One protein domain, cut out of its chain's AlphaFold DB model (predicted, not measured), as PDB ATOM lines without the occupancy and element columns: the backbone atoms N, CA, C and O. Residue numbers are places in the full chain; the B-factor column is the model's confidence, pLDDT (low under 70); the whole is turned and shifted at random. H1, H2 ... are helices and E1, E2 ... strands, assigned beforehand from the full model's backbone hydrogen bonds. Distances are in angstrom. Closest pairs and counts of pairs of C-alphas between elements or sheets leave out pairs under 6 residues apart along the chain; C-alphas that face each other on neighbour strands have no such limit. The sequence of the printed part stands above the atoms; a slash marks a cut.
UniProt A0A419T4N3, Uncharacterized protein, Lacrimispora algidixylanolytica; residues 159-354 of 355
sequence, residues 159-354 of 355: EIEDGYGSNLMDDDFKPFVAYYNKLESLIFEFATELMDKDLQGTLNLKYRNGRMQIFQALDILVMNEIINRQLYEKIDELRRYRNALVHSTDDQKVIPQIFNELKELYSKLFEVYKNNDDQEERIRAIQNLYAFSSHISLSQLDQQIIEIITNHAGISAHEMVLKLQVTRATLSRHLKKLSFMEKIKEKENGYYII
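AT A GLANCE: This is residues 159 to 354 of the 355 residues of an uncharacterized protein of Lacrimispora algidixylanolytica (UniProt A0A419T4N3). The model has two lobes: a small one, in which helices H7, H8 and H9 gather together and the short strand hairpin E1 and E2 packs on H7 and H9 at one side, and a larger one of the five helices H2 to H6. In the larger lobe H2, H5 and H6 lie in a row with H5 in the middle, and the helical hairpin of H3 and H4 packs over one side of the row, mainly on H2; short H1 sits between the lobes, and residues 197 to 202 stick out at the far end of H2. The printed part has 196 residues with nine named helices, H1 to H9, followed by strands E1 and E2, an antiparallel sheet of order E1 - E2. The class is mostly helix. The whole is compact, with a radius of gyration of the C-alphas of 18.7 A, and spans 53 by 44 by 34 A.

IN THESE COORDINATES: E1 is residues 344 to 347, beginning at C-alpha 344 (21.352, -15.903, -9.138), and E2 is residues 350 to 353, ending at C-alpha 353 (21.524, -15.426, -13.462). H9 is residues 328 to 340, 17.9 A long, H8 residues 317 to 324 and H7 residues 300 to 311, 16.3 A long. H2, the longest helix, is residues 173 to 198 and measures 37.7 A, from C-alpha 173 (1.352, 1.891, 11.411) to C-alpha 198 (1.749, -35.764, 8.860). H3 is residues 214 to 223, H4 residues 229 to 247, 27.1 A, H5 residues 256 to 274, 26.6 A, and H6 residues 279 to 294, 22.6 A. H1 is residues 159 to 164.

HOW THE PARTS SIT: E1 and E2 form a hairpin and are antiparallel at 146 degrees; N 345 and O 352 are 2.8 A apart and N 352 and O 345 2.9 A, within hydrogen-bond range. The closest C-alphas of H7 and E2, those of Ile 309 and Tyr 352, are 6.2 A apart. Those of H9 and E1, Leu 338 and Ile 344, are 5.8 A apart. H8 touches H7, closest at the C-alphas of Ile 308 and Met 320, 7.5 A, at a steep tilt of 62 degrees. H9, with residues 328 to 332 alone, touches H8, closest at the C-alphas of Val 321 and Arg 328, 6.1 A, and the two are about perpendicular at 75 degrees. H1 and H7 only just touch, with 3 pairs of C-alphas within 8 A, the closest being Gly 163 and Gln 300 at 5.3 A. H4 and H9 are close but not clearly touching, with their closest C-alphas, those of Arg 229 and Phe 340, 7.0 A apart. H2 touches H3, closest at the C-alphas of Ala 191 and Ala 217, 5.2 A, at a steep tilt of 51 degrees. H2 touches H4, closest at the C-alphas of Val 177 and Arg 242, 6.4 A, at a steep tilt of 43 degrees, opposite ways. H2 touches H5, closest at the C-alphas of Leu 183 and Tyr 266, 5.6 A, at a shallow tilt of 27 degrees, the same way. H5 and H6 form a helical hairpin at a shallow tilt of 17 degrees, with the C-alphas of Val 272 and Ala 285 5.1 A apart. H2 and H6 are apart. Every O i to N i+4 pair is within hydrogen-bond range in H2 to H9; in H1 0 of 2 are, beside 2 of 3 O i to N i+3 pairs.

THE WHOLE: The two C-alphas farthest apart, those of Gln 200 and Leu 322, are 54.5 A apart. The printed part has no cut. The link from H2 to H3, 15 residues, is long. The mean pLDDT of the printed part is 77.9; 44 residues are under 70, among them residues 163 to 171 and 196 to 212.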
ATOM      1  N   GLU A 159      17.179   1.008   5.408       76.81
ATOM      2  CA  GLU A 159      17.596   0.106   4.325       76.81
ATOM      3  C   GLU A 159      16.401  -0.470   3.552       76.81
ATOM      4  O   GLU A 159      16.461  -0.596   2.331       76.81
ATOM      5  N   ILE A 160      15.315  -0.817   4.250       75.75
ATOM      6  CA  ILE A 160      14.094  -1.308   3.609       75.75
ATOM      7  C   ILE A 160      13.390  -0.158   2.882       75.75
ATOM      8  O   ILE A 160      13.026  -0.316   1.722       75.75
ATOM      9  N   GLU A 161      13.239   1.004   3.515       78.12
ATOM     10  CA  GLU A 161      12.531   2.149   2.926       78.12
ATOM     11  C   GLU A 161      13.207   2.706   1.670       78.12
ATOM     12  O   GLU A 161      12.526   2.975   0.677       78.12
ATOM     13  N   ASP A 162      14.540   2.781   1.667       75.62
ATOM     14  CA  ASP A 162      15.333   3.158   0.492       75.62
ATOM     15  C   ASP A 162      15.059   2.211  -0.702       75.62
ATOM     16  O   ASP A 162      15.182   2.613  -1.857       75.62
ATOM     17  N   GLY A 163      14.634   0.964  -0.449       66.06
ATOM     18  CA  GLY A 163      14.288  -0.022  -1.477       66.06
ATOM     19  C   GLY A 163      12.916   0.159  -2.143       66.06
ATOM     20  O   GLY A 163      12.739  -0.352  -3.253       66.06
ATOM     21  N   TYR A 164      11.976   0.868  -1.501       67.31
ATOM     22  CA  TYR A 164      10.591   1.075  -1.975       67.31
ATOM     23  C   TYR A 164      10.286   2.524  -2.392       67.31
ATOM     24  O   TYR A 164       9.306   2.767  -3.095       67.31
ATOM     25  N   GLY A 165      11.123   3.489  -2.004       60.81
ATOM     26  CA  GLY A 165      10.916   4.911  -2.288       60.81
ATOM     27  C   GLY A 165      10.140   5.648  -1.186       60.81
ATOM     28  O   GLY A 165       9.393   5.070  -0.402       60.81
ATOM     29  N   SER A 166      10.332   6.967  -1.112       58.09
ATOM     30  CA  SER A 166      10.042   7.803   0.066       58.09
ATOM     31  C   SER A 166       8.590   8.291   0.214       58.09
ATOM     32  O   SER A 166       8.364   9.395   0.711       58.09
ATOM     33  N   ASN A 167       7.594   7.519  -0.222       66.69
ATOM     34  CA  ASN A 167       6.188   7.895  -0.037       66.69
ATOM     35  C   ASN A 167       5.664   7.315   1.277       66.69
ATOM     36  O   ASN A 167       5.138   6.207   1.312       66.69
ATOM     37  N   LEU A 168       5.839   8.067   2.361       67.19
ATOM     38  CA  LEU A 168       5.427   7.681   3.708       67.19
ATOM     39  C   LEU A 168       4.007   8.186   4.011       67.19
ATOM     40  O   LEU A 168       3.707   9.354   3.771       67.19
ATOM     41  N   MET A 169       3.153   7.324   4.572       65.31
ATOM     42  CA  MET A 169       1.839   7.698   5.118       65.31
ATOM     43  C   MET A 169       1.877   7.634   6.652       65.31
ATOM     44  O   MET A 169       2.371   6.660   7.223       65.31
ATOM     45  N   ASP A 170       1.349   8.671   7.310       57.66
ATOM     46  CA  ASP A 170       1.389   8.843   8.773       57.66
ATOM     47  C   ASP A 170       0.369   7.962   9.541       57.66
ATOM     48  O   ASP A 170       0.545   7.739  10.735       57.66
ATOM     49  N   ASP A 171      -0.656   7.402   8.878       62.16
ATOM     50  CA  ASP A 171      -1.791   6.729   9.552       62.16
ATOM     51  C   ASP A 171      -1.793   5.185   9.497       62.16
ATOM     52  O   ASP A 171      -2.633   4.531  10.122       62.16
ATOM     53  N   ASP A 172      -0.837   4.562   8.803       74.62
ATOM     54  CA  ASP A 172      -0.901   3.124   8.491       74.62
ATOM     55  C   ASP A 172      -0.131   2.203   9.459       74.62
ATOM     56  O   ASP A 172      -0.205   0.980   9.328       74.62
ATOM     57  N   PHE A 173       0.542   2.721  10.497       81.00
ATOM     58  CA  PHE A 173       1.352   1.891  11.411       81.00
ATOM     59  C   PHE A 173       0.565   0.874  12.238       81.00
ATOM     60  O   PHE A 173       0.849  -0.325  12.178       81.00
ATOM     61  N   LYS A 174      -0.426   1.315  13.023       83.75
ATOM     62  CA  LYS A 174      -1.228   0.383  13.841       83.75
ATOM     63  C   LYS A 174      -1.950  -0.650  12.961       83.75
ATOM     64  O   LYS A 174      -1.878  -1.836  13.293       83.75
ATOM     65  N   PRO A 175      -2.595  -0.254  11.843       86.25
ATOM     66  CA  PRO A 175      -3.168  -1.205  10.894       86.25
ATOM     67  C   PRO A 175      -2.146  -2.194  10.325       86.25
ATOM     68  O   PRO A 175      -2.449  -3.385  10.253       86.25
ATOM     69  N   PHE A 176      -0.942  -1.737   9.970       87.12
ATOM     70  CA  PHE A 176       0.128  -2.582   9.443       87.12
ATOM     71  C   PHE A 176       0.569  -3.648  10.451       87.12
ATOM     72  O   PHE A 176       0.551  -4.838  10.136       87.12
ATOM     73  N   VAL A 177       0.890  -3.247  11.688       86.31
ATOM     74  CA  VAL A 177       1.296  -4.186  12.747       86.31
ATOM     75  C   VAL A 177       0.180  -5.193  13.040       86.31
ATOM     76  O   VAL A 177       0.446  -6.386  13.185       86.31
ATOM     77  N   ALA A 178      -1.077  -4.743  13.081       87.56
ATOM     78  CA  ALA A 178      -2.223  -5.623  13.291       87.56
ATOM     79  C   ALA A 178      -2.399  -6.642  12.151       87.56
ATOM     80  O   ALA A 178      -2.641  -7.817  12.419       87.56
ATOM     81  N   TYR A 179      -2.252  -6.220  10.891       88.88
ATOM     82  CA  TYR A 179      -2.317  -7.121   9.735       88.88
ATOM     83  C   TYR A 179      -1.160  -8.116   9.707       88.88
ATOM     84  O   TYR A 179      -1.381  -9.293   9.429       88.88
ATOM     85  N   TYR A 180       0.055  -7.678  10.043       90.12
ATOM     86  CA  TYR A 180       1.202  -8.575  10.123       90.12
ATOM     87  C   TYR A 180       0.987  -9.639  11.204       90.12
ATOM     88  O   TYR A 180       1.229 -10.815  10.961       90.12
ATOM     89  N   ASN A 181       0.465  -9.257  12.374       88.75
ATOM     90  CA  ASN A 181       0.143 -10.222  13.426       88.75
ATOM     91  C   ASN A 181      -0.912 -11.245  12.969       88.75
ATOM     92  O   ASN A 181      -0.807 -12.410  13.328       88.75
ATOM     93  N   LYS A 182      -1.899 -10.845  12.148       91.44
ATOM     94  CA  LYS A 182      -2.862 -11.790  11.552       91.44
ATOM     95  C   LYS A 182      -2.188 -12.775  10.598       91.44
ATOM     96  O   LYS A 182      -2.492 -13.961  10.651       91.44
ATOM     97  N   LEU A 183      -1.278 -12.293   9.749       91.88
ATOM     98  CA  LEU A 183      -0.479 -13.151   8.874       91.88
ATOM     99  C   LEU A 183       0.376 -14.130   9.685       91.88
ATOM    100  O   LEU A 183       0.403 -15.316   9.380       91.88
ATOM    101  N   GLU A 184       1.045 -13.642  10.728       88.19
ATOM    102  CA  GLU A 184       1.866 -14.461  11.619       88.19
ATOM    103  C   GLU A 184       1.030 -15.557  12.302       88.19
ATOM    104  O   GLU A 184       1.429 -16.719  12.275       88.19
ATOM    105  N   SER A 185      -0.150 -15.221  12.837       87.56
ATOM    106  CA  SER A 185      -1.081 -16.211  13.398       87.56
ATOM    107  C   SER A 185      -1.518 -17.250  12.366       87.56
ATOM    108  O   SER A 185      -1.446 -18.439  12.654       87.56
ATOM    109  N   LEU A 186      -1.897 -16.820  11.158       90.44
ATOM    110  CA  LEU A 186      -2.312 -17.721  10.080       90.44
ATOM    111  C   LEU A 186      -1.203 -18.713   9.703       90.44
ATOM    112  O   LEU A 186      -1.466 -19.898   9.532       90.44
ATOM    113  N   ILE A 187       0.047 -18.248   9.605       90.69
ATOM    114  CA  ILE A 187       1.203 -19.110   9.322       90.69
ATOM    115  C   ILE A 187       1.382 -20.158  10.426       90.69
ATOM    116  O   ILE A 187       1.633 -21.324  10.126       90.69
ATOM    117  N   PHE A 188       1.249 -19.763  11.697       87.19
ATOM    118  CA  PHE A 188       1.363 -20.698  12.818       87.19
ATOM    119  C   PHE A 188       0.223 -21.712  12.861       87.19
ATOM    120  O   PHE A 188       0.488 -22.893  13.087       87.19
ATOM    121  N   GLU A 189      -1.015 -21.273  12.645       87.69
ATOM    122  CA  GLU A 189      -2.187 -22.149  12.570       87.69
ATOM    123  C   GLU A 189      -1.996 -23.180  11.455       87.69
ATOM    124  O   GLU A 189      -2.019 -24.382  11.718       87.69
ATOM    125  N   PHE A 190      -1.652 -22.724  10.248       88.25
ATOM    126  CA  PHE A 190      -1.469 -23.606   9.100       88.25
ATOM    127  C   PHE A 190      -0.320 -24.605   9.310       88.25
ATOM    128  O   PHE A 190      -0.479 -25.799   9.064       88.25
ATOM    129  N   ALA A 191       0.829 -24.151   9.822       86.50
ATOM    130  CA  ALA A 191       1.959 -25.032  10.122       86.50
ATOM    131  C   ALA A 191       1.609 -26.090  11.180       86.50
ATOM    132  O   ALA A 191       2.046 -27.236  11.078       86.50
ATOM    133  N   THR A 192       0.823 -25.712  12.192       83.88
ATOM    134  CA  THR A 192       0.398 -26.625  13.261       83.88
ATOM    135  C   THR A 192      -0.526 -27.709  12.720       83.88
ATOM    136  O   THR A 192      -0.281 -28.886  12.968       83.88
ATOM    137  N   GLU A 193      -1.515 -27.339  11.903       84.81
ATOM    138  CA  GLU A 193      -2.423 -28.310  11.283       84.81
ATOM    139  C   GLU A 193      -1.704 -29.304  10.365       84.81
ATOM    140  O   GLU A 193      -2.053 -30.483  10.334       84.81
ATOM    141  N   LEU A 194      -0.692 -28.855   9.618       83.12
ATOM    142  CA  LEU A 194       0.089 -29.732   8.737       83.12
ATOM    143  C   LEU A 194       0.929 -30.730   9.536       83.12
ATOM    144  O   LEU A 194       0.965 -31.912   9.202       83.12
ATOM    145  N   MET A 195       1.552 -30.284  10.631       76.06
ATOM    146  CA  MET A 195       2.286 -31.190  11.520       76.06
ATOM    147  C   MET A 195       1.377 -32.241  12.163       76.06
ATOM    148  O   MET A 195       1.794 -33.392  12.308       76.06
ATOM    149  N   ASP A 196       0.155 -31.861  12.543       68.06
ATOM    150  CA  ASP A 196      -0.818 -32.784  13.133       68.06
ATOM    151  C   ASP A 196      -1.325 -33.821  12.111       68.06
ATOM    152  O   ASP A 196      -1.631 -34.955  12.491       68.06
ATOM    153  N   LYS A 197      -1.368 -33.469  10.815       64.19
ATOM    154  CA  LYS A 197      -1.758 -34.370   9.715       64.19
ATOM    155  C   LYS A 197      -0.648 -35.359   9.316       64.19
ATOM    156  O   LYS A 197      -0.965 -36.509   9.016       64.19
ATOM    157  N   ASP A 198       0.625 -34.960   9.373       57.06
ATOM    158  CA  ASP A 198       1.749 -35.764   8.860       57.06
ATOM    159  C   ASP A 198       2.468 -36.652   9.899       57.06
ATOM    160  O   ASP A 198       3.318 -37.462   9.518       57.06
ATOM    161  N   LEU A 199       2.172 -36.559  11.211       50.44
ATOM    162  CA  LEU A 199       3.044 -37.186  12.220       50.44
ATOM    163  C   LEU A 199       2.364 -37.868  13.427       50.44
ATOM    164  O   LEU A 199       2.304 -37.344  14.540       50.44
ATOM    165  N   GLN A 200       2.025 -39.152  13.264       48.09
ATOM    166  CA  GLN A 200       1.719 -40.064  14.381       48.09
ATOM    167  C   GLN A 200       2.949 -40.609  15.143       48.09
ATOM    168  O   GLN A 200       2.791 -41.388  16.080       48.09
ATOM    169  N   GLY A 201       4.184 -40.191  14.854       47.97
ATOM    170  CA  GLY A 201       5.320 -40.668  15.647       47.97
ATOM    171  C   GLY A 201       6.614 -39.915  15.398       47.97
ATOM    172  O   GLY A 201       7.014 -39.748  14.259       47.97
ATOM    173  N   THR A 202       7.291 -39.530  16.484       45.47
ATOM    174  CA  THR A 202       8.697 -39.074  16.627       45.47
ATOM    175  C   THR A 202       9.058 -37.581  16.764       45.47
ATOM    176  O   THR A 202       9.964 -37.321  17.552       45.47
ATOM    177  N   LEU A 203       8.367 -36.574  16.198       47.47
ATOM    178  CA  LEU A 203       8.707 -35.148  16.492       47.47
ATOM    179  C   LEU A 203       7.963 -34.564  17.712       47.47
ATOM    180  O   LEU A 203       8.320 -33.504  18.226       47.47
ATOM    181  N   ASN A 204       6.970 -35.280  18.242       46.59
ATOM    182  CA  ASN A 204       5.952 -34.758  19.165       46.59
ATOM    183  C   ASN A 204       6.452 -34.306  20.564       46.59
ATOM    184  O   ASN A 204       5.684 -33.754  21.343       46.59
ATOM    185  N   LEU A 205       7.729 -34.498  20.921       44.91
ATOM    186  CA  LEU A 205       8.255 -34.102  22.242       44.91
ATOM    187  C   LEU A 205       9.050 -32.789  22.240       44.91
ATOM    188  O   LEU A 205       9.111 -32.123  23.271       44.91
ATOM    189  N   LYS A 206       9.627 -32.373  21.104       45.47
ATOM    190  CA  LYS A 206      10.431 -31.136  21.034       45.47
ATOM    191  C   LYS A 206       9.584 -29.894  20.733       45.47
ATOM    192  O   LYS A 206       9.945 -28.798  21.151       45.47
ATOM    193  N   TYR A 207       8.452 -30.079  20.052       48.44
ATOM    194  CA  TYR A 207       7.605 -28.994  19.538       48.44
ATOM    195  C   TYR A 207       6.337 -28.748  20.366       48.44
ATOM    196  O   TYR A 207       5.791 -27.653  20.328       48.44
ATOM    197  N   ARG A 208       5.900 -29.716  21.182       42.19
ATOM    198  CA  ARG A 208       4.664 -29.606  21.981       42.19
ATOM    199  C   ARG A 208       4.805 -28.721  23.230       42.19
ATOM    200  O   ARG A 208       3.808 -28.230  23.742       42.19
ATOM    201  N   ASN A 209       6.041 -28.479  23.684       40.56
ATOM    202  CA  ASN A 209       6.349 -27.672  24.875       40.56
ATOM    203  C   ASN A 209       7.035 -26.325  24.567       40.56
ATOM    204  O   ASN A 209       7.297 -25.551  25.486       40.56
ATOM    205  N   GLY A 210       7.340 -26.025  23.299       49.56
ATOM    206  CA  GLY A 210       8.032 -24.799  22.891       49.56
ATOM    207  C   GLY A 210       7.204 -23.999  21.892       49.56
ATOM    208  O   GLY A 210       6.713 -24.558  20.918       49.56
ATOM    209  N   ARG A 211       7.063 -22.682  22.104       59.75
ATOM    210  CA  ARG A 211       6.444 -21.780  21.116       59.75
ATOM    211  C   ARG A 211       7.199 -21.901  19.788       59.75
ATOM    212  O   ARG A 211       8.373 -21.533  19.732       59.75
ATOM    213  N   MET A 212       6.531 -22.399  18.747       69.88
ATOM    214  CA  MET A 212       7.098 -22.546  17.405       69.88
ATOM    215  C   MET A 212       7.738 -21.228  16.934       69.88
ATOM    216  O   MET A 212       7.209 -20.124  17.132       69.88
ATOM    217  N   GLN A 213       8.927 -21.317  16.340       78.50
ATOM    218  CA  GLN A 213       9.582 -20.149  15.753       78.50
ATOM    219  C   GLN A 213       8.997 -19.835  14.368       78.50
ATOM    220  O   GLN A 213       8.514 -20.731  13.692       78.50
ATOM    221  N   ILE A 214       9.019 -18.565  13.935       82.94
ATOM    222  CA  ILE A 214       8.368 -18.183  12.664       82.94
ATOM    223  C   ILE A 214       9.054 -18.862  11.475       82.94
ATOM    224  O   ILE A 214       8.377 -19.383  10.603       82.94
ATOM    225  N   PHE A 215      10.384 -18.973  11.509       83.62
ATOM    226  CA  PHE A 215      11.145 -19.708  10.501       83.62
ATOM    227  C   PHE A 215      10.799 -21.195  10.471       83.62
ATOM    228  O   PHE A 215      10.641 -21.739   9.394       83.62
ATOM    229  N   GLN A 216      10.562 -21.826  11.626       82.44
ATOM    230  CA  GLN A 216      10.116 -23.225  11.666       82.44
ATOM    231  C   GLN A 216       8.745 -23.392  11.004       82.44
ATOM    232  O   GLN A 216       8.544 -24.340  10.256       82.44
ATOM    233  N   ALA A 217       7.818 -22.462  11.255       85.62
ATOM    234  CA  ALA A 217       6.514 -22.467  10.602       85.62
ATOM    235  C   ALA A 217       6.660 -22.301   9.082       85.62
ATOM    236  O   ALA A 217       6.103 -23.079   8.314       85.62
ATOM    237  N   LEU A 218       7.471 -21.336   8.644       88.12
ATOM    238  CA  LEU A 218       7.739 -21.110   7.226       88.12
ATOM    239  C   LEU A 218       8.408 -22.315   6.555       88.12
ATOM    240  O   LEU A 218       8.017 -22.671   5.449       88.12
ATOM    241  N   ASP A 219       9.361 -22.967   7.222       85.75
ATOM    242  CA  ASP A 219      10.021 -24.172   6.717       85.75
ATOM    243  C   ASP A 219       9.000 -25.298   6.498       85.75
ATOM    244  O   ASP A 219       9.026 -25.946   5.454       85.75
ATOM    245  N   ILE A 220       8.051 -25.488   7.424       86.50
ATOM    246  CA  ILE A 220       6.953 -26.461   7.276       86.50
ATOM    247  C   ILE A 220       6.084 -26.122   6.058       86.50
ATOM    248  O   ILE A 220       5.768 -27.012   5.267       86.50
ATOM    249  N   LEU A 221       5.716 -24.849   5.878       88.94
ATOM    250  CA  LEU A 221       4.915 -24.412   4.730       88.94
ATOM    251  C   LEU A 221       5.665 -24.600   3.399       88.94
ATOM    252  O   LEU A 221       5.037 -24.947   2.400       88.94
ATOM    253  N   VAL A 222       6.989 -24.403   3.374       87.81
ATOM    254  CA  VAL A 222       7.834 -24.664   2.193       87.81
ATOM    255  C   VAL A 222       7.938 -26.161   1.909       87.81
ATOM    256  O   VAL A 222       7.794 -26.568   0.760       87.81
ATOM    257  N   MET A 223       8.161 -26.989   2.936       85.88
ATOM    258  CA  MET A 223       8.234 -28.451   2.794       85.88
ATOM    259  C   MET A 223       6.936 -29.044   2.241       85.88
ATOM    260  O   MET A 223       6.977 -30.031   1.517       85.88
ATOM    261  N   ASN A 224       5.801 -28.421   2.560       86.06
ATOM    262  CA  ASN A 224       4.477 -28.789   2.063       86.06
ATOM    263  C   ASN A 224       4.100 -28.106   0.736       86.06
ATOM    264  O   ASN A 224       2.937 -28.158   0.339       86.06
ATOM    265  N   GLU A 225       5.043 -27.421   0.079       87.56
ATOM    266  CA  GLU A 225       4.848 -26.703  -1.191       87.56
ATOM    267  C   GLU A 225       3.708 -25.662  -1.161       87.56
ATOM    268  O   GLU A 225       3.179 -25.254  -2.196       87.56
ATOM    269  N   ILE A 226       3.331 -25.172   0.024       89.25
ATOM    270  CA  ILE A 226       2.291 -24.145   0.184       89.25
ATOM    271  C   ILE A 226       2.844 -22.772  -0.183       89.25
ATOM    272  O   ILE A 226       2.172 -21.981  -0.842       89.25
ATOM    273  N   ILE A 227       4.078 -22.493   0.236       90.06
ATOM    274  CA  ILE A 227       4.802 -21.272  -0.118       90.06
ATOM    275  C   ILE A 227       6.116 -21.633  -0.801       90.06
ATOM    276  O   ILE A 227       6.765 -22.620  -0.462       90.06
ATOM    277  N   ASN A 228       6.543 -20.793  -1.737       87.00
ATOM    278  CA  ASN A 228       7.855 -20.905  -2.359       87.00
ATOM    279  C   ASN A 228       8.894 -20.035  -1.625       87.00
ATOM    280  O   ASN A 228       8.578 -19.252  -0.725       87.00
ATOM    281  N   ARG A 229      10.159 -20.129  -2.045       83.00
ATOM    282  CA  ARG A 229      11.263 -19.361  -1.440       83.00
ATOM    283  C   ARG A 229      11.128 -17.843  -1.605       83.00
ATOM    284  O   ARG A 229      11.631 -17.096  -0.772       83.00
ATOM    285  N   GLN A 230      10.436 -17.370  -2.644       82.75
ATOM    286  CA  GLN A 230      10.189 -15.936  -2.842       82.75
ATOM    287  C   GLN A 230       9.235 -15.391  -1.773       82.75
ATOM    288  O   GLN A 230       9.503 -14.349  -1.177       82.75
ATOM    289  N   LEU A 231       8.162 -16.128  -1.478       86.19
ATOM    290  CA  LEU A 231       7.211 -15.795  -0.416       86.19
ATOM    291  C   LEU A 231       7.856 -15.886   0.966       86.19
ATOM    292  O   LEU A 231       7.606 -15.021   1.799       86.19
ATOM    293  N   TYR A 232       8.719 -16.880   1.188       87.12
ATOM    294  CA  TYR A 232       9.504 -17.003   2.419       87.12
ATOM    295  C   TYR A 232      10.296 -15.722   2.708       87.12
ATOM    296  O   TYR A 232      10.130 -15.098   3.756       87.12
ATOM    297  N   GLU A 233      11.112 -15.289   1.745       83.62
ATOM    298  CA  GLU A 233      11.921 -14.075   1.869       83.62
ATOM    299  C   GLU A 233      11.060 -12.823   2.017       83.62
ATOM    300  O   GLU A 233      11.411 -11.909   2.762       83.62
ATOM    301  N   LYS A 234       9.910 -12.778   1.336       86.38
ATOM    302  CA  LYS A 234       8.980 -11.659   1.465       86.38
ATOM    303  C   LYS A 234       8.381 -11.572   2.865       86.38
ATOM    304  O   LYS A 234       8.297 -10.478   3.417       86.38
ATOM    305  N   ILE A 235       7.989 -12.702   3.449       89.12
ATOM    306  CA  ILE A 235       7.478 -12.754   4.822       89.12
ATOM    307  C   ILE A 235       8.573 -12.342   5.809       89.12
ATOM    308  O   ILE A 235       8.297 -11.551   6.713       89.12
ATOM    309  N   ASP A 236       9.816 -12.796   5.621       86.06
ATOM    310  CA  ASP A 236      10.931 -12.362   6.471       86.06
ATOM    311  C   ASP A 236      11.228 -10.860   6.316       86.06
ATOM    312  O   ASP A 236      11.475 -10.166   7.300       86.06
ATOM    313  N   GLU A 237      11.129 -10.305   5.108       84.38
ATOM    314  CA  GLU A 237      11.263  -8.863   4.893       84.38
ATOM    315  C   GLU A 237      10.169  -8.061   5.610       84.38
ATOM    316  O   GLU A 237      10.474  -7.083   6.296       84.38
ATOM    317  N   LEU A 238       8.909  -8.505   5.526       88.38
ATOM    318  CA  LEU A 238       7.783  -7.899   6.244       88.38
ATOM    319  C   LEU A 238       7.970  -7.981   7.764       88.38
ATOM    320  O   LEU A 238       7.690  -7.014   8.476       88.38
ATOM    321  N   ARG A 239       8.492  -9.108   8.259       88.12
ATOM    322  CA  ARG A 239       8.832  -9.314   9.670       88.12
ATOM    323  C   ARG A 239       9.887  -8.321  10.143       88.12
ATOM    324  O   ARG A 239       9.697  -7.669  11.169       88.12
ATOM    325  N   ARG A 240      10.984  -8.199   9.391       83.38
ATOM    326  CA  ARG A 240      12.083  -7.263   9.662       83.38
ATOM    327  C   ARG A 240      11.591  -5.819   9.665       83.38
ATOM    328  O   ARG A 240      11.825  -5.105  10.635       83.38
ATOM    329  N   TYR A 241      10.811  -5.425   8.657       84.62
ATOM    330  CA  TYR A 241      10.229  -4.082   8.583       84.62
ATOM    331  C   TYR A 241       9.310  -3.783   9.774       84.62
ATOM    332  O   TYR A 241       9.457  -2.761  10.441       84.62
ATOM    333  N   ARG A 242       8.417  -4.718  10.119       85.75
ATOM    334  CA  ARG A 242       7.548  -4.607  11.296       85.75
ATOM    335  C   ARG A 242       8.353  -4.446  12.588       85.75
ATOM    336  O   ARG A 242       8.013  -3.594  13.407       85.75
ATOM    337  N   ASN A 243       9.411  -5.234  12.781       82.88
ATOM    338  CA  ASN A 243      10.263  -5.132  13.967       82.88
ATOM    339  C   ASN A 243      10.979  -3.779  14.009       82.88
ATOM    340  O   ASN A 243      11.096  -3.175  15.072       82.88
ATOM    341  N   ALA A 244      11.449  -3.301  12.857       80.31
ATOM    342  CA  ALA A 244      12.154  -2.034  12.737       80.31
ATOM    343  C   ALA A 244      11.251  -0.836  13.074       80.31
ATOM    344  O   ALA A 244      11.690   0.096  13.746       80.31
ATOM    345  N   LEU A 245       9.975  -0.901  12.681       81.06
ATOM    346  CA  LEU A 245       8.968   0.111  13.004       81.06
ATOM    347  C   LEU A 245       8.594   0.129  14.491       81.06
ATOM    348  O   LEU A 245       8.459   1.197  15.081       81.06
ATOM    349  N   VAL A 246       8.433  -1.042  15.118       77.06
ATOM    350  CA  VAL A 246       8.061  -1.143  16.544       77.06
ATOM    351  C   VAL A 246       9.160  -0.593  17.460       77.06
ATOM    352  O   VAL A 246       8.856  -0.037  18.515       77.06
ATOM    353  N   HIS A 247      10.428  -0.726  17.061       69.00
ATOM    354  CA  HIS A 247      11.579  -0.273  17.843       69.00
ATOM    355  C   HIS A 247      12.137   1.095  17.414       69.00
ATOM    356  O   HIS A 247      12.998   1.637  18.109       69.00
ATOM    357  N   SER A 248      11.644   1.694  16.325       65.94
ATOM    358  CA  SER A 248      11.913   3.097  16.002       65.94
ATOM    359  C   SER A 248      10.963   4.001  16.794       65.94
ATOM    360  O   SER A 248       9.774   4.070  16.497       65.94
ATOM    361  N   THR A 249      11.475   4.705  17.801       57.94
ATOM    362  CA  THR A 249      10.678   5.563  18.698       57.94
ATOM    363  C   THR A 249      10.071   6.798  18.028       57.94
ATOM    364  O   THR A 249       9.098   7.335  18.548       57.94
ATOM    365  N   ASP A 250      10.602   7.228  16.878       56.94
ATOM    366  CA  ASP A 250      10.324   8.567  16.330       56.94
ATOM    367  C   ASP A 250       9.518   8.580  15.024       56.94
ATOM    368  O   ASP A 250       9.181   9.655  14.540       56.94
ATOM    369  N   ASP A 251       9.233   7.425  14.413       61.47
ATOM    370  CA  ASP A 251       8.799   7.422  13.013       61.47
ATOM    371  C   ASP A 251       7.869   6.240  12.694       61.47
ATOM    372  O   ASP A 251       8.249   5.253  12.063       61.47
ATOM    373  N   GLN A 252       6.622   6.343  13.162       69.31
ATOM    374  CA  GLN A 252       5.538   5.369  12.948       69.31
ATOM    375  C   GLN A 252       4.891   5.509  11.561       69.31
ATOM    376  O   GLN A 252       3.679   5.381  11.410       69.31
ATOM    377  N   LYS A 253       5.688   5.799  10.536       76.31
ATOM    378  CA  LYS A 253       5.209   5.927   9.161       76.31
ATOM    379  C   LYS A 253       5.414   4.624   8.419       76.31
ATOM    380  O   LYS A 253       6.431   3.961   8.611       76.31
ATOM    381  N   VAL A 254       4.455   4.273   7.571       77.44
ATOM    382  CA  VAL A 254       4.491   3.040   6.782       77.44
ATOM    383  C   VAL A 254       4.479   3.387   5.305       77.44
ATOM    384  O   VAL A 254       3.756   4.284   4.870       77.44
ATOM    385  N   ILE A 255       5.270   2.652   4.527       80.00
ATOM    386  CA  ILE A 255       5.224   2.725   3.069       80.00
ATOM    387  C   ILE A 255       3.957   2.005   2.569       80.00
ATOM    388  O   ILE A 255       3.822   0.794   2.782       80.00
ATOM    389  N   PRO A 256       3.044   2.689   1.851       80.94
ATOM    390  CA  PRO A 256       1.775   2.110   1.400       80.94
ATOM    391  C   PRO A 256       1.944   0.884   0.509       80.94
ATOM    392  O   PRO A 256       1.153  -0.053   0.592       80.94
ATOM    393  N   GLN A 257       2.993   0.862  -0.318       81.12
ATOM    394  CA  GLN A 257       3.305  -0.284  -1.168       81.12
ATOM    395  C   GLN A 257       3.562  -1.547  -0.335       81.12
ATOM    396  O   GLN A 257       2.938  -2.575  -0.589       81.12
ATOM    397  N   ILE A 258       4.389  -1.451   0.712       83.19
ATOM    398  CA  ILE A 258       4.678  -2.574   1.618       83.19
ATOM    399  C   ILE A 258       3.397  -3.033   2.323       83.19
ATOM    400  O   ILE A 258       3.161  -4.232   2.481       83.19
ATOM    401  N   PHE A 259       2.538  -2.094   2.732       86.69
ATOM    402  CA  PHE A 259       1.287  -2.447   3.397       86.69
ATOM    403  C   PHE A 259       0.289  -3.136   2.454       86.69
ATOM    404  O   PHE A 259      -0.365  -4.102   2.848       86.69
ATOM    405  N   ASN A 260       0.179  -2.684   1.207       85.69
ATOM    406  CA  ASN A 260      -0.682  -3.321   0.213       85.69
ATOM    407  C   ASN A 260      -0.190  -4.731  -0.131       85.69
ATOM    408  O   ASN A 260      -0.992  -5.661  -0.137       85.69
ATOM    409  N   GLU A 261       1.121  -4.908  -0.303       86.81
ATOM    410  CA  GLU A 261       1.724  -6.226  -0.520       86.81
ATOM    411  C   GLU A 261       1.474  -7.169   0.673       86.81
ATOM    412  O   GLU A 261       1.167  -8.343   0.472       86.81
ATOM    413  N   LEU A 262       1.519  -6.667   1.916       89.50
ATOM    414  CA  LEU A 262       1.145  -7.438   3.110       89.50
ATOM    415  C   LEU A 262      -0.330  -7.876   3.083       89.50
ATOM    416  O   LEU A 262      -0.632  -9.030   3.392       89.50
ATOM    417  N   LYS A 263      -1.256  -6.970   2.739       89.56
ATOM    418  CA  LYS A 263      -2.695  -7.285   2.660       89.56
ATOM    419  C   LYS A 263      -2.975  -8.341   1.595       89.56
ATOM    420  O   LYS A 263      -3.729  -9.278   1.851       89.56
ATOM    421  N   GLU A 264      -2.363  -8.194   0.424       89.31
ATOM    422  CA  GLU A 264      -2.546  -9.119  -0.691       89.31
ATOM    423  C   GLU A 264      -1.974 -10.506  -0.373       89.31
ATOM    424  O   GLU A 264      -2.659 -11.511  -0.566       89.31
ATOM    425  N   LEU A 265      -0.772 -10.559   0.213       91.00
ATOM    426  CA  LEU A 265      -0.155 -11.794   0.694       91.00
ATOM    427  C   LEU A 265      -1.049 -12.511   1.714       91.00
ATOM    428  O   LEU A 265      -1.293 -13.710   1.580       91.00
ATOM    429  N   TYR A 266      -1.553 -11.782   2.716       92.44
ATOM    430  CA  TYR A 266      -2.461 -12.338   3.719       92.44
ATOM    431  C   TYR A 266      -3.720 -12.917   3.072       92.44
ATOM    432  O   TYR A 266      -4.082 -14.051   3.364       92.44
ATOM    433  N   SER A 267      -4.366 -12.164   2.174       91.00
ATOM    434  CA  SER A 267      -5.592 -12.607   1.502       91.00
ATOM    435  C   SER A 267      -5.374 -13.905   0.727       91.00
ATOM    436  O   SER A 267      -6.146 -14.847   0.877       91.00
ATOM    437  N   LYS A 268      -4.296 -13.979  -0.062       91.00
ATOM    438  CA  LYS A 268      -3.989 -15.152  -0.888       91.00
ATOM    439  C   LYS A 268      -3.599 -16.365  -0.045       91.00
ATOM    440  O   LYS A 268      -4.050 -17.467  -0.331       91.00
ATOM    441  N   LEU A 269      -2.809 -16.182   1.017       91.44
ATOM    442  CA  LEU A 269      -2.483 -17.284   1.929       91.44
ATOM    443  C   LEU A 269      -3.727 -17.771   2.687       91.44
ATOM    444  O   LEU A 269      -3.896 -18.971   2.889       91.44
ATOM    445  N   PHE A 270      -4.618 -16.854   3.072       91.56
ATOM    446  CA  PHE A 270      -5.873 -17.190   3.738       91.56
ATOM    447  C   PHE A 270      -6.819 -17.980   2.829       91.56
ATOM    448  O   PHE A 270      -7.477 -18.900   3.302       91.56
ATOM    449  N   GLU A 271      -6.862 -17.682   1.528       89.88
ATOM    450  CA  GLU A 271      -7.603 -18.496   0.553       89.88
ATOM    451  C   GLU A 271      -7.074 -19.932   0.484       89.88
ATOM    452  O   GLU A 271      -7.867 -20.873   0.508       89.88
ATOM    453  N   VAL A 272      -5.747 -20.118   0.477       89.88
ATOM    454  CA  VAL A 272      -5.138 -21.460   0.510       89.88
ATOM    455  C   VAL A 272      -5.522 -22.206   1.788       89.88
ATOM    456  O   VAL A 272      -5.857 -23.387   1.737       89.88
ATOM    457  N   TYR A 273      -5.489 -21.515   2.926       88.19
ATOM    458  CA  TYR A 273      -5.858 -22.088   4.217       88.19
ATOM    459  C   TYR A 273      -7.345 -22.456   4.293       88.19
ATOM    460  O   TYR A 273      -7.696 -23.544   4.739       88.19
ATOM    461  N   LYS A 274      -8.234 -21.582   3.814       89.69
ATOM    462  CA  LYS A 274      -9.683 -21.815   3.828       89.69
ATOM    463  C   LYS A 274     -10.084 -23.011   2.962       89.69
ATOM    464  O   LYS A 274     -10.980 -23.759   3.341       89.69
ATOM    465  N   ASN A 275      -9.421 -23.190   1.825       86.56
ATOM    466  CA  ASN A 275      -9.736 -24.250   0.871       86.56
ATOM    467  C   ASN A 275      -8.913 -25.525   1.122       86.56
ATOM    468  O   ASN A 275      -8.770 -26.345   0.225       86.56
ATOM    469  N   ASN A 276      -8.355 -25.713   2.327       77.81
ATOM    470  CA  ASN A 276      -7.437 -26.819   2.628       77.81
ATOM    471  C   ASN A 276      -8.058 -28.220   2.441       77.81
ATOM    472  O   ASN A 276      -7.326 -29.180   2.194       77.81
ATOM    473  N   ASP A 277      -9.386 -28.328   2.539       77.50
ATOM    474  CA  ASP A 277     -10.131 -29.586   2.406       77.50
ATOM    475  C   ASP A 277     -10.517 -29.924   0.952       77.50
ATOM    476  O   ASP A 277     -10.753 -31.092   0.640       77.50
ATOM    477  N   ASP A 278     -10.540 -28.938   0.046       84.50
ATOM    478  CA  ASP A 278     -10.813 -29.135  -1.383       84.50
ATOM    479  C   ASP A 278      -9.497 -29.111  -2.171       84.50
ATOM    480  O   ASP A 278      -8.855 -28.072  -2.332       84.50
ATOM    481  N   GLN A 279      -9.080 -30.275  -2.677       79.94
ATOM    482  CA  GLN A 279      -7.802 -30.403  -3.379       79.94
ATOM    483  C   GLN A 279      -7.712 -29.533  -4.641       79.94
ATOM    484  O   GLN A 279      -6.643 -28.978  -4.907       79.94
ATOM    485  N   GLU A 280      -8.791 -29.385  -5.415       82.56
ATOM    486  CA  GLU A 280      -8.749 -28.590  -6.646       82.56
ATOM    487  C   GLU A 280      -8.682 -27.096  -6.333       82.56
ATOM    488  O   GLU A 280      -7.871 -26.367  -6.919       82.56
ATOM    489  N   GLU A 281      -9.500 -26.632  -5.388       84.69
ATOM    490  CA  GLU A 281      -9.497 -25.227  -4.985       84.69
ATOM    491  C   GLU A 281      -8.204 -24.841  -4.261       84.69
ATOM    492  O   GLU A 281      -7.682 -23.746  -4.494       84.69
ATOM    493  N   ARG A 282      -7.629 -25.744  -3.456       84.50
ATOM    494  CA  ARG A 282      -6.325 -25.546  -2.810       84.50
ATOM    495  C   ARG A 282      -5.211 -25.373  -3.833       84.50
ATOM    496  O   ARG A 282      -4.419 -24.442  -3.710       84.50
ATOM    497  N   ILE A 283      -5.148 -26.229  -4.856       86.31
ATOM    498  CA  ILE A 283      -4.119 -26.130  -5.905       86.31
ATOM    499  C   ILE A 283      -4.254 -24.806  -6.664       86.31
ATOM    500  O   ILE A 283      -3.251 -24.123  -6.878       86.31
ATOM    501  N   ARG A 284      -5.478 -24.392  -7.020       87.44
ATOM    502  CA  ARG A 284      -5.715 -23.090  -7.670       87.44
ATOM    503  C   ARG A 284      -5.297 -21.920  -6.779       87.44
ATOM    504  O   ARG A 284      -4.663 -20.983  -7.261       87.44
ATOM    505  N   ALA A 285      -5.606 -21.978  -5.486       86.44
ATOM    506  CA  ALA A 285      -5.203 -20.949  -4.533       86.44
ATOM    507  C   ALA A 285      -3.669 -20.871  -4.389       86.44
ATOM    508  O   ALA A 285      -3.111 -19.773  -4.404       86.44
ATOM    509  N   ILE A 286      -2.968 -22.013  -4.344       88.19
ATOM    510  CA  ILE A 286      -1.495 -22.061  -4.315       88.19
ATOM    511  C   ILE A 286      -0.914 -21.468  -5.603       88.19
ATOM    512  O   ILE A 286      -0.002 -20.645  -5.546       88.19
ATOM    513  N   GLN A 287      -1.474 -21.804  -6.767       87.00
ATOM    514  CA  GLN A 287      -1.054 -21.217  -8.044       87.00
ATOM    515  C   GLN A 287      -1.252 -19.696  -8.069       87.00
ATOM    516  O   GLN A 287      -0.360 -18.972  -8.507       87.00
ATOM    517  N   ASN A 288      -2.370 -19.191  -7.543       87.31
ATOM    518  CA  ASN A 288      -2.625 -17.751  -7.423       87.31
ATOM    519  C   ASN A 288      -1.649 -17.056  -6.460       87.31
ATOM    520  O   ASN A 288      -1.250 -15.910  -6.696       87.31
ATOM    521  N   LEU A 289      -1.259 -17.737  -5.380       87.88
ATOM    522  CA  LEU A 289      -0.257 -17.267  -4.427       87.88
ATOM    523  C   LEU A 289       1.147 -17.247  -5.061       87.88
ATOM    524  O   LEU A 289       1.905 -16.295  -4.872       87.88
ATOM    525  N   TYR A 290       1.477 -18.241  -5.886       86.44
ATOM    526  CA  TYR A 290       2.737 -18.290  -6.631       86.44
ATOM    527  C   TYR A 290       2.778 -17.254  -7.757       86.44
ATOM    528  O   TYR A 290       3.802 -16.596  -7.942       86.44
ATOM    529  N   ALA A 291       1.668 -17.028  -8.460       83.69
ATOM    530  CA  ALA A 291       1.558 -15.958  -9.445       83.69
ATOM    531  C   ALA A 291       1.821 -14.593  -8.793       83.69
ATOM    532  O   ALA A 291       2.634 -13.818  -9.291       83.69
ATOM    533  N   PHE A 292       1.243 -14.339  -7.616       83.31
ATOM    534  CA  PHE A 292       1.573 -13.149  -6.828       83.31
ATOM    535  C   PHE A 292       3.058 -13.083  -6.471       83.31
ATOM    536  O   PHE A 292       3.674 -12.036  -6.642       83.31
ATOM    537  N   SER A 293       3.660 -14.204  -6.058       78.12
ATOM    538  CA  SER A 293       5.086 -14.237  -5.722       78.12
ATOM    539  C   SER A 293       5.995 -13.799  -6.875       78.12
ATOM    540  O   SER A 293       6.974 -13.091  -6.655       78.12
ATOM    541  N   SER A 294       5.612 -14.132  -8.114       70.38
ATOM    542  CA  SER A 294       6.348 -13.747  -9.320       70.38
ATOM    543  C   SER A 294       6.284 -12.244  -9.619       70.38
ATOM    544  O   SER A 294       7.170 -11.713 -10.290       70.38
ATOM    545  N   HIS A 295       5.272 -11.561  -9.079       69.00
ATOM    546  CA  HIS A 295       5.065 -10.119  -9.176       69.00
ATOM    547  C   HIS A 295       5.548  -9.352  -7.939       69.00
ATOM    548  O   HIS A 295       5.426  -8.128  -7.919       69.00
ATOM    549  N   ILE A 296       6.108 -10.026  -6.922       68.69
ATOM    550  CA  ILE A 296       6.699  -9.340  -5.769       68.69
ATOM    551  C   ILE A 296       7.812  -8.431  -6.282       68.69
ATOM    552  O   ILE A 296       8.807  -8.889  -6.849       68.69
ATOM    553  N   SER A 297       7.627  -7.132  -6.058       62.03
ATOM    554  CA  SER A 297       8.585  -6.094  -6.401       62.03
ATOM    555  C   SER A 297       9.932  -6.425  -5.757       62.03
ATOM    556  O   SER A 297      10.092  -6.351  -4.540       62.03
ATOM    557  N   LEU A 298      10.915  -6.816  -6.569       66.25
ATOM    558  CA  LEU A 298      12.309  -6.793  -6.140       66.25
ATOM    559  C   LEU A 298      12.633  -5.359  -5.713       66.25
ATOM    560  O   LEU A 298      12.210  -4.421  -6.395       66.25
ATOM    561  N   SER A 299      13.369  -5.184  -4.611       67.75
ATOM    562  CA  SER A 299      13.806  -3.841  -4.211       67.75
ATOM    563  C   SER A 299      14.563  -3.179  -5.365       67.75
ATOM    564  O   SER A 299      15.184  -3.876  -6.173       67.75
ATOM    565  N   GLN A 300      14.555  -1.845  -5.454       67.81
ATOM    566  CA  GLN A 300      15.311  -1.143  -6.505       67.81
ATOM    567  C   GLN A 300      16.780  -1.600  -6.561       67.81
ATOM    568  O   GLN A 300      17.351  -1.764  -7.635       67.81
ATOM    569  N   LEU A 301      17.368  -1.888  -5.399       70.62
ATOM    570  CA  LEU A 301      18.728  -2.396  -5.270       70.62
ATOM    571  C   LEU A 301      18.859  -3.845  -5.782       70.62
ATOM    572  O   LEU A 301      19.815  -4.150  -6.489       70.62
ATOM    573  N   ASP A 302      17.894  -4.727  -5.497       76.12
ATOM    574  CA  ASP A 302      17.851  -6.090  -6.055       76.12
ATOM    575  C   ASP A 302      17.742  -6.068  -7.591       76.12
ATOM    576  O   ASP A 302      18.425  -6.835  -8.274       76.12
ATOM    577  N   GLN A 303      16.924  -5.162  -8.137       78.25
ATOM    578  CA  GLN A 303      16.777  -4.967  -9.583       78.25
ATOM    579  C   GLN A 303      18.084  -4.486 -10.216       78.25
ATOM    580  O   GLN A 303      18.534  -5.070 -11.198       78.25
ATOM    581  N   GLN A 304      18.739  -3.488  -9.617       79.38
ATOM    582  CA  GLN A 304      20.036  -2.995 -10.085       79.38
ATOM    583  C   GLN A 304      21.129  -4.069  -9.998       79.38
ATOM    584  O   GLN A 304      21.965  -4.167 -10.894       79.38
ATOM    585  N   ILE A 305      21.134  -4.909  -8.954       82.38
ATOM    586  CA  ILE A 305      22.061  -6.048  -8.859       82.38
ATOM    587  C   ILE A 305      21.828  -7.020 -10.018       82.38
ATOM    588  O   ILE A 305      22.785  -7.407 -10.688       82.38
ATOM    589  N   ILE A 306      20.574  -7.407 -10.274       82.06
ATOM    590  CA  ILE A 306      20.232  -8.314 -11.376       82.06
ATOM    591  C   ILE A 306      20.610  -7.698 -12.725       82.06
ATOM    592  O   ILE A 306      21.205  -8.383 -13.554       82.06
ATOM    593  N   GLU A 307      20.337  -6.414 -12.942       82.94
ATOM    594  CA  GLU A 307      20.714  -5.702 -14.164       82.94
ATOM    595  C   GLU A 307      22.238  -5.703 -14.367       82.94
ATOM    596  O   GLU A 307      22.729  -6.029 -15.449       82.94
ATOM    597  N   ILE A 308      23.010  -5.434 -13.310       82.75
ATOM    598  CA  ILE A 308      24.475  -5.473 -13.358       82.75
ATOM    599  C   ILE A 308      24.991  -6.880 -13.674       82.75
ATOM    600  O   ILE A 308      25.916  -7.008 -14.476       82.75
ATOM    601  N   ILE A 309      24.410  -7.924 -13.077       83.62
ATOM    602  CA  ILE A 309      24.795  -9.320 -13.346       83.62
ATOM    603  C   ILE A 309      24.425  -9.716 -14.781       83.62
ATOM    604  O   ILE A 309      25.208 -10.394 -15.442       83.62
ATOM    605  N   THR A 310      23.269  -9.264 -15.282       81.38
ATOM    606  CA  THR A 310      22.838  -9.484 -16.675       81.38
ATOM    607  C   THR A 310      23.822  -8.852 -17.657       81.38
ATOM    608  O   THR A 310      24.250  -9.495 -18.613       81.38
ATOM    609  N   ASN A 311      24.209  -7.600 -17.402       80.69
ATOM    610  CA  ASN A 311      25.058  -6.819 -18.298       80.69
ATOM    611  C   ASN A 311      26.548  -7.193 -18.194       80.69
ATOM    612  O   ASN A 311      27.316  -6.939 -19.122       80.69
ATOM    613  N   HIS A 312      26.970  -7.797 -17.079       78.56
ATOM    614  CA  HIS A 312      28.355  -8.193 -16.824       78.56
ATOM    615  C   HIS A 312      28.427  -9.586 -16.184       78.56
ATOM    616  O   HIS A 312      28.555  -9.729 -14.965       78.56
ATOM    617  N   ALA A 313      28.390 -10.626 -17.018       67.31
ATOM    618  CA  ALA A 313      28.571 -12.001 -16.560       67.31
ATOM    619  C   ALA A 313      29.947 -12.182 -15.885       67.31
ATOM    620  O   ALA A 313      30.975 -11.845 -16.471       67.31
ATOM    621  N   GLY A 314      29.970 -12.727 -14.663       67.81
ATOM    622  CA  GLY A 314      31.209 -12.917 -13.895       67.81
ATOM    623  C   GLY A 314      31.735 -11.655 -13.198       67.81
ATOM    624  O   GLY A 314      32.909 -11.586 -12.848       67.81
ATOM    625  N   ILE A 315      30.897 -10.634 -12.991       78.19
ATOM    626  CA  ILE A 315      31.304  -9.450 -12.226       78.19
ATOM    627  C   ILE A 315      31.570  -9.802 -10.753       78.19
ATOM    628  O   ILE A 315      30.821 -10.551 -10.112       78.19
ATOM    629  N   SER A 316      32.649  -9.245 -10.199       80.06
ATOM    630  CA  SER A 316      33.041  -9.499  -8.813       80.06
ATOM    631  C   SER A 316      32.184  -8.708  -7.817       80.06
ATOM    632  O   SER A 316      31.753  -7.581  -8.080       80.06
ATOM    633  N   ALA A 317      32.022  -9.237  -6.598       78.19
ATOM    634  CA  ALA A 317      31.354  -8.516  -5.507       78.19
ATOM    635  C   ALA A 317      32.013  -7.155  -5.199       78.19
ATOM    636  O   ALA A 317      31.365  -6.238  -4.695       78.19
ATOM    637  N   HIS A 318      33.311  -7.003  -5.485       77.88
ATOM    638  CA  HIS A 318      34.016  -5.739  -5.293       77.88
ATOM    639  C   HIS A 318      33.596  -4.670  -6.309       77.88
ATOM    640  O   HIS A 318      33.379  -3.522  -5.930       77.88
ATOM    641  N   GLU A 319      33.458  -5.041  -7.580       79.44
ATOM    642  CA  GLU A 319      33.045  -4.121  -8.645       79.44
ATOM    643  C   GLU A 319      31.580  -3.707  -8.498       79.44
ATOM    644  O   GLU A 319      31.257  -2.534  -8.680       79.44
ATOM    645  N   MET A 320      30.708  -4.634  -8.090       81.75
ATOM    646  CA  MET A 320      29.310  -4.322  -7.782       81.75
ATOM    647  C   MET A 320      29.190  -3.278  -6.664       81.75
ATOM    648  O   MET A 320      28.422  -2.331  -6.794       81.75
ATOM    649  N   VAL A 321      29.982  -3.405  -5.589       80.88
ATOM    650  CA  VAL A 321      30.016  -2.425  -4.485       80.88
ATOM    651  C   VAL A 321      30.378  -1.028  -4.975       80.88
ATOM    652  O   VAL A 321      29.778  -0.051  -4.533       80.88
ATOM    653  N   LEU A 322      31.346  -0.926  -5.887       79.38
ATOM    654  CA  LEU A 322      31.768   0.358  -6.443       79.38
ATOM    655  C   LEU A 322      30.690   0.969  -7.345       79.38
ATOM    656  O   LEU A 322      30.438   2.166  -7.245       79.38
ATOM    657  N   LYS A 323      30.038   0.158  -8.189       81.00
ATOM    658  CA  LYS A 323      28.985   0.626  -9.105       81.00
ATOM    659  C   LYS A 323      27.712   1.053  -8.381       81.00
ATOM    660  O   LYS A 323      27.155   2.093  -8.701       81.00
ATOM    661  N   LEU A 324      27.275   0.262  -7.406       79.25
ATOM    662  CA  LEU A 324      26.034   0.494  -6.668       79.25
ATOM    663  C   LEU A 324      26.202   1.504  -5.525       79.25
ATOM    664  O   LEU A 324      25.214   1.932  -4.945       79.25
ATOM    665  N   GLN A 325      27.441   1.866  -5.171       76.75
ATOM    666  CA  GLN A 325      27.763   2.712  -4.012       76.75
ATOM    667  C   GLN A 325      27.190   2.188  -2.679       76.75
ATOM    668  O   GLN A 325      26.979   2.941  -1.729       76.75
ATOM    669  N   VAL A 326      26.979   0.873  -2.579       74.69
ATOM    670  CA  VAL A 326      26.437   0.203  -1.386       74.69
ATOM    671  C   VAL A 326      27.542  -0.479  -0.593       74.69
ATOM    672  O   VAL A 326      28.635  -0.754  -1.083       74.69
ATOM    673  N   THR A 327      27.271  -0.807   0.667       72.19
ATOM    674  CA  THR A 327      28.260  -1.507   1.493       72.19
ATOM    675  C   THR A 327      28.432  -2.965   1.045       72.19
ATOM    676  O   THR A 327      27.476  -3.600   0.608       72.19
ATOM    677  N   ARG A 328      29.625  -3.560   1.236       71.75
ATOM    678  CA  ARG A 328      29.838  -5.012   1.012       71.75
ATOM    679  C   ARG A 328      28.854  -5.886   1.798       71.75
ATOM    680  O   ARG A 328      28.495  -6.957   1.328       71.75
ATOM    681  N   ALA A 329      28.460  -5.454   2.997       66.31
ATOM    682  CA  ALA A 329      27.522  -6.199   3.833       66.31
ATOM    683  C   ALA A 329      26.105  -6.158   3.246       66.31
ATOM    684  O   ALA A 329      25.485  -7.206   3.118       66.31
ATOM    685  N   THR A 330      25.653  -4.973   2.822       69.62
ATOM    686  CA  THR A 330      24.389  -4.767   2.099       69.62
ATOM    687  C   THR A 330      24.372  -5.613   0.831       69.62
ATOM    688  O   THR A 330      23.518  -6.480   0.689       69.62
ATOM    689  N   LEU A 331      25.386  -5.481  -0.034       80.25
ATOM    690  CA  LEU A 331      25.475  -6.286  -1.252       80.25
ATOM    691  C   LEU A 331      25.455  -7.792  -0.944       80.25
ATOM    692  O   LEU A 331      24.705  -8.528  -1.567       80.25
ATOM    693  N   SER A 332      26.236  -8.259   0.035       79.00
ATOM    694  CA  SER A 332      26.258  -9.678   0.408       79.00
ATOM    695  C   SER A 332      24.899 -10.174   0.912       79.00
ATOM    696  O   SER A 332      24.522 -11.302   0.602       79.00
ATOM    697  N   ARG A 333      24.145  -9.347   1.648       75.56
ATOM    698  CA  ARG A 333      22.785  -9.673   2.099       75.56
ATOM    699  C   ARG A 333      21.843  -9.848   0.910       75.56
ATOM    700  O   ARG A 333      21.166 -10.867   0.821       75.56
ATOM    701  N   HIS A 334      21.860  -8.898  -0.019       78.81
ATOM    702  CA  HIS A 334      21.031  -8.938  -1.221       78.81
ATOM    703  C   HIS A 334      21.426 -10.082  -2.168       78.81
ATOM    704  O   HIS A 334      20.561 -10.793  -2.664       78.81
ATOM    705  N   LEU A 335      22.720 -10.368  -2.343       83.00
ATOM    706  CA  LEU A 335      23.186 -11.521  -3.124       83.00
ATOM    707  C   LEU A 335      22.759 -12.857  -2.499       83.00
ATOM    708  O   LEU A 335      22.327 -13.753  -3.218       83.00
ATOM    709  N   LYS A 336      22.825 -12.994  -1.168       81.31
ATOM    710  CA  LYS A 336      22.312 -14.187  -0.472       81.31
ATOM    711  C   LYS A 336      20.805 -14.341  -0.654       81.31
ATOM    712  O   LYS A 336      20.366 -15.434  -0.995       81.31
ATOM    713  N   LYS A 337      20.044 -13.253  -0.494       79.06
ATOM    714  CA  LYS A 337      18.595 -13.202  -0.750       79.06
ATOM    715  C   LYS A 337      18.279 -13.659  -2.179       79.06
ATOM    716  O   LYS A 337      17.521 -14.602  -2.377       79.06
ATOM    717  N   LEU A 338      18.924 -13.058  -3.179       81.25
ATOM    718  CA  LEU A 338      18.734 -13.391  -4.594       81.25
ATOM    719  C   LEU A 338      19.163 -14.825  -4.935       81.25
ATOM    720  O   LEU A 338      18.533 -15.471  -5.774       81.25
ATOM    721  N   SER A 339      20.215 -15.337  -4.294       81.25
ATOM    722  CA  SER A 339      20.652 -16.722  -4.474       81.25
ATOM    723  C   SER A 339      19.667 -17.709  -3.853       81.25
ATOM    724  O   SER A 339      19.361 -18.727  -4.469       81.25
ATOM    725  N   PHE A 340      19.127 -17.395  -2.674       77.69
ATOM    726  CA  PHE A 340      18.110 -18.208  -2.015       77.69
ATOM    727  C   PHE A 340      16.798 -18.248  -2.813       77.69
ATOM    728  O   PHE A 340      16.196 -19.311  -2.951       77.69
ATOM    729  N   MET A 341      16.413 -17.122  -3.423       75.19
ATOM    730  CA  MET A 341      15.292 -17.020  -4.369       75.19
ATOM    731  C   MET A 341      15.536 -17.717  -5.718       75.19
ATOM    732  O   MET A 341      14.675 -17.637  -6.594       75.19
ATOM    733  N   GLU A 342      16.705 -18.335  -5.910       78.25
ATOM    734  CA  GLU A 342      17.126 -18.970  -7.163       78.25
ATOM    735  C   GLU A 342      17.111 -18.011  -8.363       78.25
ATOM    736  O   GLU A 342      16.918 -18.423  -9.500       78.25
ATOM    737  N   LYS A 343      17.345 -16.712  -8.133       77.69
ATOM    738  CA  LYS A 343      17.514 -15.718  -9.206       77.69
ATOM    739  C   LYS A 343      18.957 -15.650  -9.697       77.69
ATOM    740  O   LYS A 343      19.196 -15.344 -10.863       77.69
ATOM    741  N   ILE A 344      19.921 -15.932  -8.818       82.06
ATOM    742  CA  ILE A 344      21.352 -15.903  -9.138       82.06
ATOM    743  C   ILE A 344      22.089 -17.123  -8.576       82.06
ATOM    744  O   ILE A 344      21.690 -17.705  -7.571       82.06
ATOM    745  N   LYS A 345      23.209 -17.483  -9.202       81.25
ATOM    746  CA  LYS A 345      24.129 -18.535  -8.771       81.25
ATOM    747  C   LYS A 345      25.550 -17.998  -8.711       81.25
ATOM    748  O   LYS A 345      26.014 -17.344  -9.645       81.25
ATOM    749  N   GLU A 346      26.245 -18.311  -7.630       79.06
ATOM    750  CA  GLU A 346      27.673 -18.045  -7.485       79.06
ATOM    751  C   GLU A 346      28.482 -19.175  -8.143       79.06
ATOM    752  O   GLU A 346      28.197 -20.360  -7.949       79.06
ATOM    753  N   LYS A 347      29.476 -18.814  -8.958       78.94
ATOM    754  CA  LYS A 347      30.520 -19.716  -9.470       78.94
ATOM    755  C   LYS A 347      31.892 -19.109  -9.159       78.94
ATOM    756  O   LYS A 347      31.979 -17.945  -8.779       78.94
ATOM    757  N   GLU A 348      32.964 -19.874  -9.372       66.06
ATOM    758  CA  GLU A 348      34.352 -19.481  -9.047       66.06
ATOM    759  C   GLU A 348      34.763 -18.090  -9.569       66.06
ATOM    760  O   GLU A 348      35.547 -17.406  -8.918       66.06
ATOM    761  N   ASN A 349      34.180 -17.634 -10.686       65.50
ATOM    762  CA  ASN A 349      34.493 -16.348 -11.317       65.50
ATOM    763  C   ASN A 349      33.403 -15.269 -11.142       65.50
ATOM    764  O   ASN A 349      33.401 -14.303 -11.896       65.50
ATOM    765  N   GLY A 350      32.470 -15.403 -10.191       74.50
ATOM    766  CA  GLY A 350      31.461 -14.374  -9.888       74.50
ATOM    767  C   GLY A 350      30.010 -14.865  -9.933       74.50
ATOM    768  O   GLY A 350      29.735 -16.059  -9.800       74.50
ATOM    769  N   TYR A 351      29.065 -13.935 -10.098       79.06
ATOM    770  CA  TYR A 351      27.624 -14.224 -10.069       79.06
ATOM    771  C   TYR A 351      27.025 -14.336 -11.476       79.06
ATOM    772  O   TYR A 351      27.436 -13.635 -12.401       79.06
ATOM    773  N   TYR A 352      26.034 -15.216 -11.615       78.81
ATOM    774  CA  TYR A 352      25.318 -15.502 -12.861       78.81
ATOM    775  C   TYR A 352      23.817 -15.584 -12.592       78.81
ATOM    776  O   TYR A 352      23.424 -15.998 -11.507       78.81
ATOM    777  N   ILE A 353      22.979 -15.242 -13.570       78.75
ATOM    778  CA  ILE A 353      21.524 -15.426 -13.462       78.75
ATOM    779  C   ILE A 353      21.169 -16.891 -13.713       78.75
ATOM    780  O   ILE A 353      21.754 -17.541 -14.582       78.75
ATOM    781  N   ILE A 354      20.230 -17.407 -12.925       73.00
ATOM    782  CA  ILE A 354      19.607 -18.710 -13.161       73.00
ATOM    783  C   ILE A 354      18.427 -18.450 -14.105       73.00
ATOM    784  O   ILE A 354      17.524 -17.692 -13.753       73.00
TER     785      ILE A 354